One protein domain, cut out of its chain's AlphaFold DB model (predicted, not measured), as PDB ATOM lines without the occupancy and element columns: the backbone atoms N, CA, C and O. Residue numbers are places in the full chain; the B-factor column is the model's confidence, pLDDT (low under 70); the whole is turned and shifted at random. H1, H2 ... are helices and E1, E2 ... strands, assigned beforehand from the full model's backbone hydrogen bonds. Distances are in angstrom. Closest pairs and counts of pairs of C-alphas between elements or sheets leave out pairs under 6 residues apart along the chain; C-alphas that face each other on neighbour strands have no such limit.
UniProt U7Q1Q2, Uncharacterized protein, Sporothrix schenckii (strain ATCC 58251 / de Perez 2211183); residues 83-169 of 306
ATOM      1  N   THR A  83     -32.365  34.915  41.857       85.53
ATOM      2  CA  THR A  83     -32.535  33.532  41.393       85.53
ATOM      3  C   THR A  83     -31.294  32.680  41.646       85.53
ATOM      4  O   THR A  83     -31.389  31.463  41.565       85.53
ATOM      5  N   ALA A  84     -30.139  33.279  41.964       83.05
ATOM      6  CA  ALA A  84     -28.944  32.535  42.358       83.05
ATOM      7  C   ALA A  84     -29.120  31.810  43.703       83.05
ATOM      8  O   ALA A  84     -28.424  30.832  43.954       83.05
ATOM      9  N   TYR A  85     -30.066  32.261  44.534       82.24
ATOM     10  CA  TYR A  85     -30.483  31.578  45.761       82.24
ATOM     11  C   TYR A  85     -31.586  30.548  45.498       82.24
ATOM     12  O   TYR A  85     -32.286  30.156  46.421       82.24
ATOM     13  N   VAL A  86     -31.814  30.135  44.248       80.20
ATOM     14  CA  VAL A  86     -32.670  28.989  43.934       80.20
ATOM     15  C   VAL A  86     -31.770  27.847  43.494       80.20
ATOM     16  O   VAL A  86     -31.188  27.873  42.411       80.20
ATOM     17  N   SER A  87     -31.665  26.823  44.333       75.29
ATOM     18  CA  SER A  87     -30.894  25.620  44.047       75.29
ATOM     19  C   SER A  87     -31.812  24.479  43.609       75.29
ATOM     20  O   SER A  87     -32.991  24.406  43.967       75.29
ATOM     21  N   MET A  88     -31.281  23.583  42.773       72.06
ATOM     22  CA  MET A  88     -31.952  22.326  42.451       72.06
ATOM     23  C   MET A  88     -31.461  21.236  43.389       72.06
ATOM     24  O   MET A  88     -30.261  20.980  43.490       72.06
ATOM     25  N   THR A  89     -32.400  20.573  44.052       70.78
ATOM     26  CA  THR A  89     -32.103  19.351  44.807       70.78
ATOM     27  C   THR A  89     -31.690  18.213  43.865       70.78
ATOM     28  O   THR A  89     -31.909  18.282  42.653       70.78
ATOM     29  N   SER A  90     -31.103  17.145  44.418       70.85
ATOM     30  CA  SER A  90     -30.743  15.923  43.673       70.85
ATOM     31  C   SER A  90     -31.900  15.344  42.865       70.85
ATOM     32  O   SER A  90     -31.680  14.736  41.820       70.85
ATOM     33  N   ASP A  91     -33.117  15.578  43.343       68.13
ATOM     34  CA  ASP A  91     -34.346  15.009  42.806       68.13
ATOM     35  C   ASP A  91     -34.971  15.937  41.743       68.13
ATOM     36  O   ASP A  91     -36.052  15.673  41.233       68.13
ATOM     37  N   GLY A  92     -34.287  17.034  41.383       68.96
ATOM     38  CA  GLY A  92     -34.732  17.984  40.360       68.96
ATOM     39  C   GLY A  92     -35.768  19.002  40.846       68.96
ATOM     40  O   GLY A  92     -36.364  19.698  40.026       68.96
ATOM     41  N   ILE A  93     -35.974  19.109  42.161       67.68
ATOM     42  CA  ILE A  93     -36.938  20.036  42.767       67.68
ATOM     43  C   ILE A  93     -36.267  21.391  43.051       67.68
ATOM     44  O   ILE A  93     -35.234  21.395  43.739       67.68
ATOM     45  N   PRO A  94     -36.840  22.523  42.577       72.67
ATOM     46  CA  PRO A  94     -36.306  23.857  42.828       72.67
ATOM     47  C   PRO A  94     -36.666  24.317  44.235       72.67
ATOM     48  O   PRO A  94     -37.830  24.301  44.637       72.67
ATOM     49  N   VAL A  95     -35.659  24.754  44.980       72.28
ATOM     50  CA  VAL A  95     -35.771  25.142  46.384       72.28
ATOM     51  C   VAL A  95     -35.038  26.463  46.594       72.28
ATOM     52  O   VAL A  95     -33.966  26.672  46.034       72.28
ATOM     53  N   ALA A  96     -35.622  27.364  47.384       75.38
ATOM     54  CA  ALA A  96     -34.922  28.564  47.826       75.38
ATOM     55  C   ALA A  96     -33.862  28.196  48.881       75.38
ATOM     56  O   ALA A  96     -34.146  27.429  49.802       75.38
ATOM     57  N   ASP A  97     -32.648  28.720  48.718       70.56
ATOM     58  CA  ASP A  97     -31.500  28.472  49.582       70.56
ATOM     59  C   ASP A  97     -31.746  28.927  51.020       70.56
ATOM     60  O   ASP A  97     -32.640  29.721  51.329       70.56
ATOM     61  N   ASP A  98     -30.914  28.384  51.905       64.70
ATOM     62  CA  ASP A  98     -31.082  28.487  53.344       64.70
ATOM     63  C   ASP A  98     -31.054  29.942  53.840       64.70
ATOM     64  O   ASP A  98     -30.305  30.790  53.342       64.70
ATOM     65  N   ALA A  99     -31.836  30.219  54.885       64.19
ATOM     66  CA  ALA A  99     -31.982  31.554  55.465       64.19
ATOM     67  C   ALA A  99     -30.626  32.161  55.872       64.19
ATOM     68  O   ALA A  99     -30.416  33.366  55.744       64.19
ATOM     69  N   ALA A 100     -29.674  31.320  56.287       67.53
ATOM     70  CA  ALA A 100     -28.317  31.731  56.633       67.53
ATOM     71  C   ALA A 100     -27.533  32.309  55.441       67.53
ATOM     72  O   ALA A 100     -26.818  33.296  55.608       67.53
ATOM     73  N   ALA A 101     -27.674  31.740  54.239       70.07
ATOM     74  CA  ALA A 101     -26.992  32.243  53.045       70.07
ATOM     75  C   ALA A 101     -27.507  33.640  52.669       70.07
ATOM     76  O   ALA A 101     -26.728  34.530  52.333       70.07
ATOM     77  N   VAL A 102     -28.818  33.837  52.799       72.29
ATOM     78  CA  VAL A 102     -29.494  35.112  52.532       72.29
ATOM     79  C   VAL A 102     -29.132  36.152  53.588       72.29
ATOM     80  O   VAL A 102     -28.837  37.290  53.236       72.29
ATOM     81  N   HIS A 103     -29.108  35.760  54.863       70.27
ATOM     82  CA  HIS A 103     -28.734  36.629  55.977       70.27
ATOM     83  C   HIS A 103     -27.285  37.109  55.862       70.27
ATOM     84  O   HIS A 103     -27.009  38.297  56.003       70.27
ATOM     85  N   ASN A 104     -26.358  36.201  55.545       70.93
ATOM     86  CA  ASN A 104     -24.950  36.553  55.362       70.93
ATOM     87  C   ASN A 104     -24.747  37.488  54.165       70.93
ATOM     88  O   ASN A 104     -23.888  38.361  54.210       70.93
ATOM     89  N   ALA A 105     -25.545  37.313  53.111       70.96
ATOM     90  CA  ALA A 105     -25.505  38.163  51.930       70.96
ATOM     91  C   ALA A 105     -26.373  39.423  52.046       70.96
ATOM     92  O   ALA A 105     -26.357  40.248  51.149       70.96
ATOM     93  N   THR A 106     -27.175  39.594  53.094       73.23
ATOM     94  CA  THR A 106     -28.040  40.772  53.221       73.23
ATOM     95  C   THR A 106     -28.223  41.101  54.696       73.23
ATOM     96  O   THR A 106     -29.192  40.649  55.317       73.23
ATOM     97  N   PRO A 107     -27.300  41.883  55.285       70.65
ATOM     98  CA  PRO A 107     -27.389  42.205  56.696       70.65
ATOM     99  C   PRO A 107     -28.721  42.915  56.977       70.65
ATOM    100  O   PRO A 107     -29.101  43.859  56.285       70.65
ATOM    101  N   GLY A 108     -29.463  42.413  57.965       73.27
ATOM    102  CA  GLY A 108     -30.786  42.921  58.339       73.27
ATOM    103  C   GLY A 108     -31.980  42.147  57.768       73.27
ATOM    104  O   GLY A 108     -33.081  42.301  58.295       73.27
ATOM    105  N   ILE A 109     -31.790  41.275  56.771       75.84
ATOM    106  CA  ILE A 109     -32.833  40.338  56.321       75.84
ATOM    107  C   ILE A 109     -32.578  38.971  56.934       75.84
ATOM    108  O   ILE A 109     -31.503  38.398  56.780       75.84
ATOM    109  N   ARG A 110     -33.590  38.418  57.608       70.90
ATOM    110  CA  ARG A 110     -33.465  37.096  58.234       70.90
ATOM    111  C   ARG A 110     -33.805  35.979  57.267       70.90
ATOM    112  O   ARG A 110     -33.268  34.887  57.400       70.90
ATOM    113  N   SER A 111     -34.724  36.223  56.334       79.00
ATOM    114  CA  SER A 111     -35.179  35.201  55.392       79.00
ATOM    115  C   SER A 111     -35.783  35.798  54.114       79.00
ATOM    116  O   SER A 111     -36.339  36.897  54.127       79.00
ATOM    117  N   LEU A 112     -35.724  35.054  53.002       83.25
ATOM    118  CA  LEU A 112     -36.338  35.453  51.723       83.25
ATOM    119  C   LEU A 112     -37.842  35.782  51.813       83.25
ATOM    120  O   LEU A 112     -38.244  36.759  51.177       83.25
ATOM    121  N   PRO A 113     -38.675  35.055  52.593       83.63
ATOM    122  CA  PRO A 113     -40.097  35.376  52.763       83.63
ATOM    123  C   PRO A 113     -40.403  36.771  53.329       83.63
ATOM    124  O   PRO A 113     -41.498  37.294  53.118       83.63
ATOM    125  N   GLU A 114     -39.470  37.402  54.050       84.24
ATOM    126  CA  GLU A 114     -39.657  38.782  54.527       84.24
ATOM    127  C   GLU A 114     -39.632  39.773  53.346       84.24
ATOM    128  O   GLU A 114     -40.424  40.726  53.267       84.24
ATOM    129  N   LEU A 115     -38.753  39.508  52.376       86.97
ATOM    130  CA  LEU A 115     -38.546  40.353  51.208       86.97
ATOM    131  C   LEU A 115     -39.563  40.058  50.099       86.97
ATOM    132  O   LEU A 115     -40.259  40.976  49.646       86.97
ATOM    133  N   PHE A 116     -39.715  38.790  49.729       89.69
ATOM    134  CA  PHE A 116     -40.558  38.325  48.629       89.69
ATOM    135  C   PHE A 116     -41.775  37.578  49.159       89.69
ATOM    136  O   PHE A 116     -41.659  36.728  50.036       89.69
ATOM    137  N   ARG A 117     -42.967  37.907  48.649       85.24
ATOM    138  CA  ARG A 117     -44.200  37.261  49.121       85.24
ATOM    139  C   ARG A 117     -44.376  35.903  48.460       85.24
ATOM    140  O   ARG A 117     -44.900  34.983  49.084       85.24
ATOM    141  N   GLN A 118     -43.996  35.804  47.192       86.22
ATOM    142  CA  GLN A 118     -44.115  34.592  46.402       86.22
ATOM    143  C   GLN A 118     -42.781  34.295  45.702       86.22
ATOM    144  O   GLN A 118     -42.064  35.225  45.337       86.22
ATOM    145  N   PRO A 119     -42.439  33.020  45.461       84.91
ATOM    146  CA  PRO A 119     -41.224  32.662  44.728       84.91
ATOM    147  C   PRO A 119     -41.079  33.300  43.339       84.91
ATOM    148  O   PRO A 119     -39.953  33.659  42.998       84.91
ATOM    149  N   PRO A 120     -42.153  33.498  42.540       86.34
ATOM    150  CA  PRO A 120     -42.062  34.213  41.269       86.34
ATOM    151  C   PRO A 120     -41.505  35.635  41.389       86.34
ATOM    152  O   PRO A 120     -40.904  36.118  40.435       86.34
ATOM    153  N   ASP A 121     -41.625  36.281  42.554       89.42
ATOM    154  CA  ASP A 121     -41.088  37.627  42.770       89.42
ATOM    155  C   ASP A 121     -39.544  37.656  42.673       89.42
ATOM    156  O   ASP A 121     -38.972  38.679  42.305       89.42
ATOM    157  N   LEU A 122     -38.856  36.531  42.927       88.12
ATOM    158  CA  LEU A 122     -37.398  36.395  42.735       88.12
ATOM    159  C   LEU A 122     -36.990  36.532  41.261       88.12
ATOM    160  O   LEU A 122     -35.859  36.911  40.944       88.12
ATOM    161  N   PHE A 123     -37.916  36.176  40.371       89.04
ATOM    162  CA  PHE A 123     -37.747  36.152  38.923       89.04
ATOM    163  C   PHE A 123     -38.213  37.457  38.265       89.04
ATOM    164  O   PHE A 123     -38.156  37.578  37.040       89.04
ATOM    165  N   ASP A 124     -38.644  38.442  39.056       90.79
ATOM    166  CA  ASP A 124     -38.890  39.795  38.576       90.79
ATOM    167  C   ASP A 124     -37.563  40.427  38.123       90.79
ATOM    168  O   ASP A 124     -36.574  40.446  38.861       90.79
ATOM    169  N   ALA A 125     -37.532  40.967  36.904       91.49
ATOM    170  CA  ALA A 125     -36.348  41.619  36.352       91.49
ATOM    171  C   ALA A 125     -35.948  42.887  37.127       91.49
ATOM    172  O   ALA A 125     -34.788  43.292  37.067       91.49
ATOM    173  N   PHE A 126     -36.873  43.507  37.868       93.05
ATOM    174  CA  PHE A 126     -36.550  44.638  38.736       93.05
ATOM    175  C   PHE A 126     -35.920  44.220  40.063       93.05
ATOM    176  O   PHE A 126     -35.082  44.958  40.585       93.05
ATOM    177  N   ALA A 127     -36.287  43.049  40.588       91.59
ATOM    178  CA  ALA A 127     -35.643  42.472  41.761       91.59
ATOM    179  C   ALA A 127     -34.264  41.905  41.395       91.59
ATOM    180  O   ALA A 127     -33.278  42.167  42.079       91.59
ATOM    181  N   SER A 128     -34.198  41.167  40.285       92.40
ATOM    182  CA  SER A 128     -33.001  40.514  39.755       92.40
ATOM    183  C   SER A 128     -32.572  41.169  38.432       92.40
ATOM    184  O   SER A 128     -32.838  40.614  37.363       92.40
ATOM    185  N   PRO A 129     -31.888  42.331  38.454       93.99
ATOM    186  CA  PRO A 129     -31.484  43.062  37.245       93.99
ATOM    187  C   PRO A 129     -30.660  42.234  36.255       93.99
ATOM    188  O   PRO A 129     -30.683  42.513  35.055       93.99
ATOM    189  N   SER A 130     -29.963  41.186  36.708       92.13
ATOM    190  CA  SER A 130     -29.254  40.257  35.815       92.13
ATOM    191  C   SER A 130     -30.174  39.646  34.749       92.13
ATOM    192  O   SER A 130     -29.725  39.325  33.646       92.13
ATOM    193  N   LEU A 131     -31.475  39.533  35.038       91.12
ATOM    194  CA  LEU A 131     -32.478  38.993  34.121       91.12
ATOM    195  C   LEU A 131     -32.765  39.901  32.915       91.12
ATOM    196  O   LEU A 131     -33.294  39.434  31.908       91.12
ATOM    197  N   LEU A 132     -32.351  41.172  32.957       91.28
ATOM    198  CA  LEU A 132     -32.402  42.068  31.797       91.28
ATOM    199  C   LEU A 132     -31.382  41.675  30.715       91.28
ATOM    200  O   LEU A 132     -31.576  41.971  29.535       91.28
ATOM    201  N   PHE A 133     -30.305  40.982  31.095       90.18
ATOM    202  CA  PHE A 133     -29.251  40.544  30.175       90.18
ATOM    203  C   PHE A 133     -29.357  39.068  29.801       90.18
ATOM    204  O   PHE A 133     -28.918  38.673  28.714       90.18
ATOM    205  N   ARG A 134     -29.915  38.244  30.696       85.56
ATOM    206  CA  ARG A 134     -29.956  36.791  30.542       85.56
ATOM    207  C   ARG A 134     -31.266  36.165  30.986       85.56
ATOM    208  O   ARG A 134     -31.959  36.672  31.851       85.56
ATOM    209  N   THR A 135     -31.562  34.992  30.435       79.81
ATOM    210  CA  THR A 135     -32.610  34.130  30.988       79.81
ATOM    211  C   THR A 135     -32.129  33.479  32.283       79.81
ATOM    212  O   THR A 135     -30.958  33.116  32.386       79.81
ATOM    213  N   THR A 136     -33.048  33.289  33.227       73.44
ATOM    214  CA  THR A 136     -32.830  32.778  34.597       73.44
ATOM    215  C   THR A 136     -32.146  31.411  34.638       73.44
ATOM    216  O   THR A 136     -31.507  31.061  35.618       73.44
ATOM    217  N   GLY A 137     -32.294  30.612  33.582       67.36
ATOM    218  CA  GLY A 137     -31.767  29.253  33.498       67.36
ATOM    219  C   GLY A 137     -32.599  28.202  34.225       67.36
ATOM    220  O   GLY A 137     -32.564  27.039  33.834       67.36
ATOM    221  N   HIS A 138     -33.412  28.615  35.195       64.01
ATOM    222  CA  HIS A 138     -34.387  27.763  35.860       64.01
ATOM    223  C   HIS A 138     -35.688  27.723  35.058       64.01
ATOM    224  O   HIS A 138     -36.242  28.761  34.697       64.01
ATOM    225  N   LEU A 139     -36.159  26.507  34.779       59.75
ATOM    226  CA  LEU A 139     -37.397  26.251  34.037       59.75
ATOM    227  C   LEU A 139     -38.651  26.502  34.886       59.75
ATOM    228  O   LEU A 139     -39.713  26.746  34.328       59.75
ATOM    229  N   VAL A 140     -38.530  26.434  36.217       66.54
ATOM    230  CA  VAL A 140     -39.657  26.492  37.157       66.54
ATOM    231  C   VAL A 140     -39.225  27.198  38.433       66.54
ATOM    232  O   VAL A 140     -38.196  26.853  39.017       66.54
ATOM    233  N   ALA A 141     -40.008  28.188  38.857       75.00
ATOM    234  CA  ALA A 141     -39.846  28.810  40.163       75.00
ATOM    235  C   ALA A 141     -40.259  27.822  41.272       75.00
ATOM    236  O   ALA A 141     -41.191  27.043  41.059       75.00
ATOM    237  N   PRO A 142     -39.630  27.854  42.460       77.46
ATOM    238  CA  PRO A 142     -40.118  27.099  43.613       77.46
ATOM    239  C   PRO A 142     -41.615  27.351  43.843       77.46
ATOM    240  O   PRO A 142     -42.102  28.449  43.579       77.46
ATOM    241  N   LEU A 143     -42.360  26.368  44.355       79.56
ATOM    242  CA  LEU A 143     -43.774  26.586  44.706       79.56
ATOM    243  C   LEU A 143     -43.917  27.462  45.957       79.56
ATOM    244  O   LEU A 143     -44.873  28.224  46.091       79.56
ATOM    245  N   HIS A 144     -42.942  27.371  46.860       83.12
ATOM    246  CA  HIS A 144     -42.854  28.135  48.093       83.12
ATOM    247  C   HIS A 144     -41.403  28.547  48.390       83.12
ATOM    248  O   HIS A 144     -40.445  27.879  48.006       83.12
ATOM    249  N   LEU A 145     -41.227  29.647  49.120       78.84
ATOM    250  CA  LEU A 145     -39.905  30.118  49.562       78.84
ATOM    251  C   LEU A 145     -39.338  29.299  50.732       78.84
ATOM    252  O   LEU A 145     -38.200  29.500  51.129       78.84
ATOM    253  N   ASP A 146     -40.141  28.391  51.282       78.17
ATOM    254  CA  ASP A 146     -39.734  27.477  52.344       78.17
ATOM    255  C   ASP A 146     -39.509  26.112  51.701       78.17
ATOM    256  O   ASP A 146     -40.364  25.627  50.950       78.17
ATOM    257  N   ARG A 147     -38.345  25.524  51.970       75.83
ATOM    258  CA  ARG A 147     -37.917  24.247  51.406       75.83
ATOM    259  C   ARG A 147     -38.876  23.109  51.727       75.83
ATOM    260  O   ARG A 147     -39.219  22.342  50.826       75.83
ATOM    261  N   ASP A 148     -39.297  22.994  52.980       77.46
ATOM    262  CA  ASP A 148     -40.109  21.868  53.433       77.46
ATOM    263  C   ASP A 148     -41.536  21.994  52.904       77.46
ATOM    264  O   ASP A 148     -42.137  21.008  52.477       77.46
ATOM    265  N   ILE A 149     -42.053  23.225  52.852       81.85
ATOM    266  CA  ILE A 149     -43.365  23.505  52.260       81.85
ATOM    267  C   ILE A 149     -43.330  23.261  50.747       81.85
ATOM    268  O   ILE A 149     -44.225  22.602  50.223       81.85
ATOM    269  N   SER A 150     -42.292  23.729  50.046       76.72
ATOM    270  CA  SER A 150     -42.123  23.479  48.607       76.72
ATOM    271  C   SER A 150     -42.104  21.993  48.282       76.72
ATOM    272  O   SER A 150     -42.794  21.568  47.356       76.72
ATOM    273  N   ARG A 151     -41.346  21.202  49.052       77.50
ATOM    274  CA  ARG A 151     -41.264  19.752  48.861       77.50
ATOM    275  C   ARG A 151     -42.623  19.085  49.065       77.50
ATOM    276  O   ARG A 151     -43.063  18.363  48.180       77.50
ATOM    277  N   ARG A 152     -43.320  19.386  50.167       83.26
ATOM    278  CA  ARG A 152     -44.653  18.817  50.438       83.26
ATOM    279  C   ARG A 152     -45.665  19.153  49.347       83.26
ATOM    280  O   ARG A 152     -46.387  18.276  48.896       83.26
ATOM    281  N   LEU A 153     -45.696  20.406  48.890       83.34
ATOM    282  CA  LEU A 153     -46.610  20.829  47.825       83.34
ATOM    283  C   LEU A 153     -46.318  20.134  46.490       83.34
ATOM    284  O   LEU A 153     -47.239  19.911  45.707       83.34
ATOM    285  N   LEU A 154     -45.053  19.810  46.215       80.09
ATOM    286  CA  LEU A 154     -44.682  19.030  45.036       80.09
ATOM    287  C   LEU A 154     -45.115  17.574  45.169       80.09
ATOM    288  O   LEU A 154     -45.770  17.081  44.260       80.09
ATOM    289  N   GLU A 155     -44.844  16.933  46.305       83.57
ATOM    290  CA  GLU A 155     -45.273  15.555  46.582       83.57
ATOM    291  C   GLU A 155     -46.806  15.414  46.497       83.57
ATOM    292  O   GLU A 155     -47.318  14.502  45.850       83.57
ATOM    293  N   GLU A 156     -47.560  16.359  47.070       85.26
ATOM    294  CA  GLU A 156     -49.027  16.400  46.964       85.26
ATOM    295  C   GLU A 156     -49.504  16.587  45.517       85.26
ATOM    296  O   GLU A 156     -50.513  16.010  45.098       85.26
ATOM    297  N   ARG A 157     -48.790  17.406  44.736       79.82
ATOM    298  CA  ARG A 157     -49.122  17.658  43.331       79.82
ATOM    299  C   ARG A 157     -48.816  16.450  42.453       79.82
ATOM    300  O   ARG A 157     -49.613  16.161  41.566       79.82
ATOM    301  N   GLU A 158     -47.711  15.756  42.700       81.10
ATOM    302  CA  GLU A 158     -47.360  14.500  42.031       81.10
ATOM    303  C   GLU A 158     -48.388  13.409  42.350       81.10
ATOM    304  O   GLU A 158     -48.952  12.829  41.427       81.10
ATOM    305  N   ALA A 159     -48.754  13.230  43.624       84.69
ATOM    306  CA  ALA A 159     -49.775  12.259  44.024       84.69
ATOM    307  C   ALA A 159     -51.136  12.520  43.352       84.69
ATOM    308  O   ALA A 159     -51.789  11.595  42.870       84.69
ATOM    309  N   ARG A 160     -51.554  13.791  43.255       83.67
ATOM    310  CA  ARG A 160     -52.779  14.162  42.527       83.67
ATOM    311  C   ARG A 160     -52.724  13.804  41.044       83.67
ATOM    312  O   ARG A 160     -53.752  13.441  40.477       83.67
ATOM    313  N   LEU A 161     -51.565  13.954  40.412       78.45
ATOM    314  CA  LEU A 161     -51.400  13.641  38.995       78.45
ATOM    315  C   LEU A 161     -51.413  12.132  38.754       78.45
ATOM    316  O   LEU A 161     -52.061  11.690  37.807       78.45
ATOM    317  N   ASP A 162     -50.801  11.348  39.640       82.25
ATOM    318  CA  ASP A 162     -50.867   9.885  39.587       82.25
ATOM    319  C   ASP A 162     -52.312   9.378  39.751       82.25
ATOM    320  O   ASP A 162     -52.744   8.468  39.039       82.25
ATOM    321  N   GLU A 163     -53.101  10.000  40.635       84.46
ATOM    322  CA  GLU A 163     -54.533   9.707  40.769       84.46
ATOM    323  C   GLU A 163     -55.335  10.062  39.506       84.46
ATOM    324  O   GLU A 163     -56.234   9.314  39.108       84.46
ATOM    325  N   GLU A 164     -55.048  11.204  38.876       80.20
ATOM    326  CA  GLU A 164     -55.691  11.619  37.624       80.20
ATOM    327  C   GLU A 164     -55.324  10.664  36.470       80.20
ATOM    328  O   GLU A 164     -56.210  10.259  35.712       80.20
ATOM    329  N   GLU A 165     -54.067  10.215  36.380       78.13
ATOM    330  CA  GLU A 165     -53.621   9.245  35.372       78.13
ATOM    331  C   GLU A 165     -54.230   7.851  35.600       78.13
ATOM    332  O   GLU A 165     -54.624   7.175  34.642       78.13
ATOM    333  N   ALA A 166     -54.369   7.416  36.857       81.09
ATOM    334  CA  ALA A 166     -55.049   6.167  37.194       81.09
ATOM    335  C   ALA A 166     -56.528   6.193  36.763       81.09
ATOM    336  O   ALA A 166     -57.012   5.232  36.159       81.09
ATOM    337  N   LYS A 167     -57.223   7.319  36.979       78.65
ATOM    338  CA  LYS A 167     -58.610   7.517  36.522       78.65
ATOM    339  C   LYS A 167     -58.725   7.559  34.997       78.65
ATOM    340  O   LYS A 167     -59.686   7.025  34.445       78.65
ATOM    341  N   GLU A 168     -57.755   8.158  34.302       69.46
ATOM    342  CA  GLU A 168     -57.731   8.195  32.832       69.46
ATOM    343  C   GLU A 168     -57.546   6.778  32.247       69.46
ATOM    344  O   GLU A 168     -58.222   6.414  31.282       69.46
ATOM    345  N   LYS A 169     -56.719   5.935  32.889       66.25
ATOM    346  CA  LYS A 169     -56.512   4.525  32.505       66.25
ATOM    347  C   LYS A 169     -57.729   3.630  32.758       66.25
ATOM    348  O   LYS A 169     -57.974   2.734  31.955       66.25
TER     349      LYS A 169
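AT A GLANCE: This is residues 83 to 169 of the 306 residues of an uncharacterized protein of Sporothrix schenckii (strain ATCC 58251 / de Perez 2211183) (UniProt U7Q1Q2). A long helix, H5, stands out as an arm from a small body of loops, in which a two-strand hairpin, E1 and E2, sits near the middle and four short helices, H1 to H4, follow one another in a loose chain. H5 begins beside E2, and its residues 155 to 169 stick out, free of the body. The printed part has 87 residues, with two named strands and then five named helices, in the order E1, E2, H1, H2, H3, H4, H5; the sheet E1 - E2 is antiparallel and the class is mostly helix. The whole is loose, with a radius of gyration of the C-alphas of 15.2 A, and elongated, spanning 52 by 28 by 24 A.

HOW THE PARTS SIT: Start at E1, residues 86 to 88, which forms an antiparallel hairpin with E2, residues 94 to 96, at 142 degrees between their directions. Look there for N 87 and O 95, 2.9 A apart, and N 95 and O 87, also 2.9 A, both within hydrogen-bond range. Next come H1, residues 99 to 105, and H2, residues 112 to 115, close but not clearly touching; their closest C-alphas, of Val 102 and Leu 112, are 6.9 A apart. H2 and H3, residues 119 to 123, are near each other, with 5 pairs of C-alphas within 10 A. H3 and H4, residues 129 to 132, are close but not clearly touching, closest at the C-alphas of Phe 123 and Leu 131, 7.7 A. E2 and H3 are apart, but only just, at 8.1 A. In H5, residues 147 to 169, find C-alpha 147, 5.5 A from C-alpha 95 of E2, the closest pair of these two elements. H5 is apart from E1, H1, H2, H3 and H4. Every O i to N i+4 pair is within hydrogen-bond range in H1 and H5; H3 has 0 of 1 but 2 of 2 O i to N i+3 pairs, and H2 and H4 are too short for an i+4 pair.

IN THESE COORDINATES: Find C-alpha 86 at (-32.670, 28.989, 43.934), where E1 begins its 6.9 A; E2 measures 7.0 A. H1 runs 9.9 A, H2 5.4 A, H3 7.6 A and H4 5.6 A. From C-alpha 147 at (-37.917, 24.247, 51.406), H5 runs 33.0 A to C-alpha 169 at (-56.512, 4.525, 32.505).

THE WHOLE: The farthest C-alphas, of Pro 107 and Lys 169, are 53.4 A apart. Without residues 155 to 169 the body spans 30 by 29 by 20 A. The printed part has no cut, and its long link is H4 to H5, residues 133 to 146. Mean pLDDT of the printed part is 78.9; look for values under 70 at residues 91 to 93, 98 to 100, 137 to 140 and 168 to 169.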